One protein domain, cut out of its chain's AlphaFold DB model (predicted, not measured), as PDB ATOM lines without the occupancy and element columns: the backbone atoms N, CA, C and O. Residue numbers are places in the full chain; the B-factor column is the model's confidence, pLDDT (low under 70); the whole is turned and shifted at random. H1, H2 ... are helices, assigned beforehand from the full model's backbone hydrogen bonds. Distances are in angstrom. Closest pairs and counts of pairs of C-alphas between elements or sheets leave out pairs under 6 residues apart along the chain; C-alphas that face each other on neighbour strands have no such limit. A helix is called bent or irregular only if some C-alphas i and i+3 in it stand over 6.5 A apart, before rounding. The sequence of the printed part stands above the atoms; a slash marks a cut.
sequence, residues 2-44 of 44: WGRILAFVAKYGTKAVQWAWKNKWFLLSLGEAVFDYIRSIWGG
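What this domain is: This is residues 2 to 44 of the 44 residues of the protein "BhtB" of Streptococcus ratti (UniProt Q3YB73). Four short helices make a small, compact cluster: H4, the longest, runs side by side with H1, and H2 folds back beside H1 as a helical hairpin, the centres of these three making a triangle. The short H3 is set at a steep angle near the end where H1 and H4 begin, and it leads from H2 into H4. The printed part has 43 residues with four named helices in the order H1, H2, H3, H4 and no named strand, and the class is all helix. The whole is compact, with a radius of gyration of the C-alphas of 9.1 A, and its rounded outline spans 22 by 19 by 15 A.

Where its parts are: Find C-alpha 31 at (117.525, 130.281, 91.918); from there H4, residues 31 to 42, runs 18.0 A to C-alpha 42 at (116.126, 137.480, 75.470). H4 is neither bent nor irregular, but only just: C-alphas 32 and 35 are 6.5 A apart. Go next to C-alpha 2 at (109.351, 126.629, 87.404), where H1, residues 2 to 12, begins; it is 16.1 A long. H2 is residues 14 to 22 and measures 12.6 A. H3 is residues 24 to 29 and measures 8.8 A.

How they stand to each other: Start at the end of H4: the C-alphas of Trp 42 and Tyr 12, 6.5 A apart, are the closest of H4 and H1, which touch and run the same way at a shallow tilt of 15 degrees. H1 is the hub, touching the three other helices. Look at Ala 10 and Val 17 for the hairpin of H1 and H2: their C-alphas, the closest of the two helices, are 5.8 A apart. H1 and H2 touch and run opposite ways at a shallow tilt of 33 degrees, only just short of steep. H1 and H3 only just touch, with 3 pairs of C-alphas within 8 A, the closest being those of Trp 2 and Leu 28 at 6.9 A; their steep tilt is 65 degrees. H3 and H4 are close but not clearly touching, with Leu 27 and Val 34 closest, their C-alphas 5.8 A apart. H2 and H4 are also close but not clearly touching, with the C-alphas of Ala 16 and Trp 42 closest at 7.5 A. In H2 and H3 every O i to N i+4 pair is within hydrogen-bond range; in H1 5 of 7 are, and in H4 6 of 8.

The domain as a whole: The two C-alphas farthest apart, those of Trp 25 and Gly 44, are 23.9 A apart. The printed part has no cut and ends at residue 44, the chain's last residue. The three links, H1 to H2, H2 to H3 and H3 to H4, are tight, each with 1 residue. The mean pLDDT of the printed part is 95.4, and no printed residue is under 70.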
ATOM      1  N   TRP A   2     109.501 126.855  88.856       94.38
ATOM      2  CA  TRP A   2     109.351 126.629  87.404       94.38
ATOM      3  C   TRP A   2     108.215 127.416  86.724       94.38
ATOM      4  O   TRP A   2     108.430 128.013  85.675       94.38
ATOM      5  N   GLY A   3     107.034 127.503  87.346       96.25
ATOM      6  CA  GLY A   3     105.917 128.284  86.794       96.25
ATOM      7  C   GLY A   3     106.230 129.777  86.618       96.25
ATOM      8  O   GLY A   3     105.815 130.371  85.629       96.25
ATOM      9  N   ARG A   4     107.029 130.374  87.518       96.31
ATOM     10  CA  ARG A   4     107.463 131.780  87.401       96.31
ATOM     11  C   ARG A   4     108.442 131.964  86.240       96.31
ATOM     12  O   ARG A   4     108.325 132.938  85.507       96.31
ATOM     13  N   ILE A   5     109.358 131.012  86.049       96.44
ATOM     14  CA  ILE A   5     110.297 130.993  84.917       96.44
ATOM     15  C   ILE A   5     109.530 130.890  83.593       96.44
ATOM     16  O   ILE A   5     109.784 131.670  82.682       96.44
ATOM     17  N   LEU A   6     108.547 129.985  83.507       96.62
ATOM     18  CA  LEU A   6     107.711 129.829  82.314       96.62
ATOM     19  C   LEU A   6     106.885 131.085  82.008       96.62
ATOM     20  O   LEU A   6     106.868 131.536  80.867       96.62
ATOM     21  N   ALA A   7     106.247 131.685  83.016       96.81
ATOM     22  CA  ALA A   7     105.496 132.926  82.835       96.81
ATOM     23  C   ALA A   7     106.398 134.094  82.401       96.81
ATOM     24  O   ALA A   7     105.995 134.932  81.597       96.81
ATOM     25  N   PHE A   8     107.631 134.146  82.913       95.81
ATOM     26  CA  PHE A   8     108.602 135.165  82.533       95.81
ATOM     27  C   PHE A   8     109.091 134.977  81.096       95.81
ATOM     28  O   PHE A   8     109.067 135.924  80.314       95.81
ATOM     29  N   VAL A   9     109.484 133.755  80.730       96.69
ATOM     30  CA  VAL A   9     110.036 133.466  79.404       96.69
ATOM     31  C   VAL A   9     108.973 133.508  78.298       96.69
ATOM     32  O   VAL A   9     109.294 133.808  77.151       96.69
ATOM     33  N   ALA A  10     107.697 133.284  78.634       96.44
ATOM     34  CA  ALA A  10     106.578 133.379  77.696       96.44
ATOM     35  C   ALA A  10     106.457 134.764  77.035       96.44
ATOM     36  O   ALA A  10     106.004 134.852  75.896       96.44
ATOM     37  N   LYS A  11     106.926 135.830  77.702       96.06
ATOM     38  CA  LYS A  11     106.953 137.195  77.148       96.06
ATOM     39  C   LYS A  11     107.847 137.323  75.911       96.06
ATOM     40  O   LYS A  11     107.597 138.185  75.079       96.06
ATOM     41  N   TYR A  12     108.846 136.450  75.774       95.38
ATOM     42  CA  TYR A  12     109.782 136.419  74.644       95.38
ATOM     43  C   TYR A  12     109.357 135.425  73.541       95.38
ATOM     44  O   TYR A  12     110.084 135.200  72.574       95.38
ATOM     45  N   GLY A  13     108.172 134.817  73.670       95.19
ATOM     46  CA  GLY A  13     107.562 133.961  72.653       95.19
ATOM     47  C   GLY A  13     107.973 132.484  72.693       95.19
ATOM     48  O   GLY A  13     108.735 132.014  73.542       95.19
ATOM     49  N   THR A  14     107.441 131.716  71.739       96.06
ATOM     50  CA  THR A  14     107.497 130.242  71.735       96.06
ATOM     51  C   THR A  14     108.920 129.681  71.684       96.06
ATOM     52  O   THR A  14     109.194 128.656  72.307       96.06
ATOM     53  N   LYS A  15     109.852 130.358  70.998       96.31
ATOM     54  CA  LYS A  15     111.265 129.939  70.940       96.31
ATOM     55  C   LYS A  15     111.925 129.980  72.320       96.31
ATOM     56  O   LYS A  15     112.638 129.048  72.685       96.31
ATOM     57  N   ALA A  16     111.636 131.014  73.105       96.38
ATOM     58  CA  ALA A  16     112.173 131.174  74.447       96.38
ATOM     59  C   ALA A  16     111.583 130.138  75.418       96.38
ATOM     60  O   ALA A  16     112.307 129.552  76.223       96.38
ATOM     61  N   VAL A  17     110.294 129.812  75.271       96.81
ATOM     62  CA  VAL A  17     109.644 128.725  76.025       96.81
ATOM     63  C   VAL A  17     110.276 127.366  75.706       96.81
ATOM     64  O   VAL A  17     110.614 126.616  76.623       96.81
ATOM     65  N   GLN A  18     110.488 127.043  74.425       97.69
ATOM     66  CA  GLN A  18     111.163 125.800  74.023       97.69
ATOM     67  C   GLN A  18     112.599 125.729  74.556       97.69
ATOM     68  O   GLN A  18     113.028 124.685  75.048       97.69
ATOM     69  N   TRP A  19     113.336 126.839  74.489       97.38
ATOM     70  CA  TRP A  19     114.674 126.943  75.064       97.38
ATOM     71  C   TRP A  19     114.664 126.720  76.583       97.38
ATOM     72  O   TRP A  19     115.505 125.977  77.090       97.38
ATOM     73  N   ALA A  20     113.685 127.275  77.304       97.19
ATOM     74  CA  ALA A  20     113.569 127.077  78.743       97.19
ATOM     75  C   ALA A  20     113.348 125.600  79.085       97.19
ATOM     76  O   ALA A  20     114.037 125.067  79.952       97.19
ATOM     77  N   TRP A  21     112.457 124.904  78.369       97.38
ATOM     78  CA  TRP A  21     112.233 123.468  78.573       97.38
ATOM     79  C   TRP A  21     113.497 122.629  78.374       97.38
ATOM     80  O   TRP A  21     113.753 121.733  79.178       97.38
ATOM     81  N   LYS A  22     114.321 122.951  77.368       97.75
ATOM     82  CA  LYS A  22     115.614 122.282  77.141       97.75
ATOM     83  C   LYS A  22     116.617 122.520  78.274       97.75
ATOM     84  O   LYS A  22     117.424 121.645  78.559       97.75
ATOM     85  N   ASN A  23     116.540 123.669  78.947       97.19
ATOM     86  CA  ASN A  23     117.470 124.083  80.005       97.19
ATOM     87  C   ASN A  23     116.857 124.018  81.417       97.19
ATOM     88  O   ASN A  23     117.378 124.627  82.349       97.19
ATOM     89  N   LYS A  24     115.749 123.286  81.599       94.62
ATOM     90  CA  LYS A  24     114.915 123.321  82.814       94.62
ATOM     91  C   LYS A  24     115.707 123.191  84.119       94.62
ATOM     92  O   LYS A  24     115.522 123.998  85.027       94.62
ATOM     93  N   TRP A  25     116.570 122.184  84.226       96.56
ATOM     94  CA  TRP A  25     117.320 121.911  85.459       96.56
ATOM     95  C   TRP A  25     118.369 122.979  85.755       96.56
ATOM     96  O   TRP A  25     118.493 123.408  86.898       96.56
ATOM     97  N   PHE A  26     119.045 123.469  84.716       96.88
ATOM     98  CA  PHE A  26     119.986 124.576  84.834       96.88
ATOM     99  C   PHE A  26     119.280 125.848  85.321       96.88
ATOM    100  O   PHE A  26     119.690 126.443  86.313       96.88
ATOM    101  N   LEU A  27     118.145 126.203  84.715       96.62
ATOM    102  CA  LEU A  27     117.359 127.370  85.126       96.62
ATOM    103  C   LEU A  27     116.849 127.263  86.570       96.62
ATOM    104  O   LEU A  27     116.786 128.265  87.273       96.62
ATOM    105  N   LEU A  28     116.506 126.059  87.033       96.44
ATOM    106  CA  LEU A  28     116.125 125.837  88.430       96.44
ATOM    107  C   LEU A  28     117.317 125.952  89.391       96.44
ATOM    108  O   LEU A  28     117.131 126.450  90.499       96.44
ATOM    109  N   SER A  29     118.519 125.542  88.970       97.50
ATOM    110  CA  SER A  29     119.737 125.648  89.786       97.50
ATOM    111  C   SER A  29     120.200 127.088  90.025       97.50
ATOM    112  O   SER A  29     120.838 127.357  91.036       97.50
ATOM    113  N   LEU A  30     119.829 128.027  89.146       95.44
ATOM    114  CA  LEU A  30     120.191 129.445  89.265       95.44
ATOM    115  C   LEU A  30     119.408 130.201  90.352       95.44
ATOM    116  O   LEU A  30     119.749 131.341  90.666       95.44
ATOM    117  N   GLY A  31     118.350 129.609  90.915       94.25
ATOM    118  CA  GLY A  31     117.525 130.281  91.918       94.25
ATOM    119  C   GLY A  31     116.960 131.601  91.386       94.25
ATOM    120  O   GLY A  31     116.373 131.639  90.306       94.25
ATOM    121  N   GLU A  32     117.118 132.693  92.135       93.56
ATOM    122  CA  GLU A  32     116.591 134.009  91.746       93.56
ATOM    123  C   GLU A  32     117.353 134.664  90.583       93.56
ATOM    124  O   GLU A  32     116.738 135.371  89.783       93.56
ATOM    125  N   ALA A  33     118.642 134.344  90.402       96.56
ATOM    126  CA  ALA A  33     119.470 134.878  89.312       96.56
ATOM    127  C   ALA A  33     118.988 134.445  87.914       96.56
ATOM    128  O   ALA A  33     119.400 134.999  86.894       96.56
ATOM    129  N   VAL A  34     118.070 133.473  87.849       97.31
ATOM    130  CA  VAL A  34     117.474 132.985  86.603       97.31
ATOM    131  C   VAL A  34     116.793 134.096  85.800       97.31
ATOM    132  O   VAL A  34     116.831 134.067  84.573       97.31
ATOM    133  N   PHE A  35     116.176 135.087  86.452       95.88
ATOM    134  CA  PHE A  35     115.436 136.135  85.743       95.88
ATOM    135  C   PHE A  35     116.370 137.126  85.047       95.88
ATOM    136  O   PHE A  35     116.091 137.524  83.915       95.88
ATOM    137  N   ASP A  36     117.492 137.467  85.680       96.94
ATOM    138  CA  ASP A  36     118.515 138.327  85.083       96.94
ATOM    139  C   ASP A  36     119.255 137.601  83.959       96.94
ATOM    140  O   ASP A  36     119.467 138.177  82.893       96.94
ATOM    141  N   TYR A  37     119.537 136.307  84.137       96.88
ATOM    142  CA  TYR A  37     120.099 135.464  83.085       96.88
ATOM    143  C   TYR A  37     119.163 135.327  81.873       96.88
ATOM    144  O   TYR A  37     119.589 135.448  80.729       96.88
ATOM    145  N   ILE A  38     117.858 135.116  82.087       96.44
ATOM    146  CA  ILE A  38     116.900 135.075  80.973       96.44
ATOM    147  C   ILE A  38     116.824 136.445  80.283       96.44
ATOM    148  O   ILE A  38     116.746 136.495  79.055       96.44
ATOM    149  N   ARG A  39     116.870 137.550  81.042       95.94
ATOM    150  CA  ARG A  39     116.861 138.909  80.479       95.94
ATOM    151  C   ARG A  39     118.110 139.185  79.637       95.94
ATOM    152  O   ARG A  39     117.966 139.783  78.581       95.94
ATOM    153  N   SER A  40     119.296 138.723  80.038       95.88
ATOM    154  CA  SER A  40     120.520 138.930  79.247       95.88
ATOM    155  C   SER A  40     120.519 138.183  77.909       95.88
ATOM    156  O   SER A  40     121.197 138.605  76.978       95.88
ATOM    157  N   ILE A  41     119.744 137.100  77.792       94.94
ATOM    158  CA  ILE A  41     119.616 136.324  76.550       94.94
ATOM    159  C   ILE A  41     118.507 136.871  75.649       94.94
ATOM    160  O   ILE A  41     118.677 136.926  74.433       94.94
ATOM    161  N   TRP A  42     117.355 137.220  76.229       94.62
ATOM    162  CA  TRP A  42     116.126 137.480  75.470       94.62
ATOM    163  C   TRP A  42     115.617 138.925  75.541       94.62
ATOM    164  O   TRP A  42     114.732 139.281  74.771       94.62
ATOM    165  N   GLY A  43     116.126 139.742  76.463       85.75
ATOM    166  CA  GLY A  43     115.650 141.100  76.742       85.75
ATOM    167  C   GLY A  43     116.449 142.212  76.071       85.75
ATOM    168  O   GLY A  43     116.547 143.281  76.670       85.75
ATOM    169  N   GLY A  44     117.051 141.928  74.909       70.44
ATOM    170  CA  GLY A  44     117.787 142.909  74.101       70.44
ATOM    171  C   GLY A  44     116.974 144.147  73.743       70.44
ATOM    172  O   GLY A  44     115.725 144.054  73.707       70.44
TER     173      GLY A  44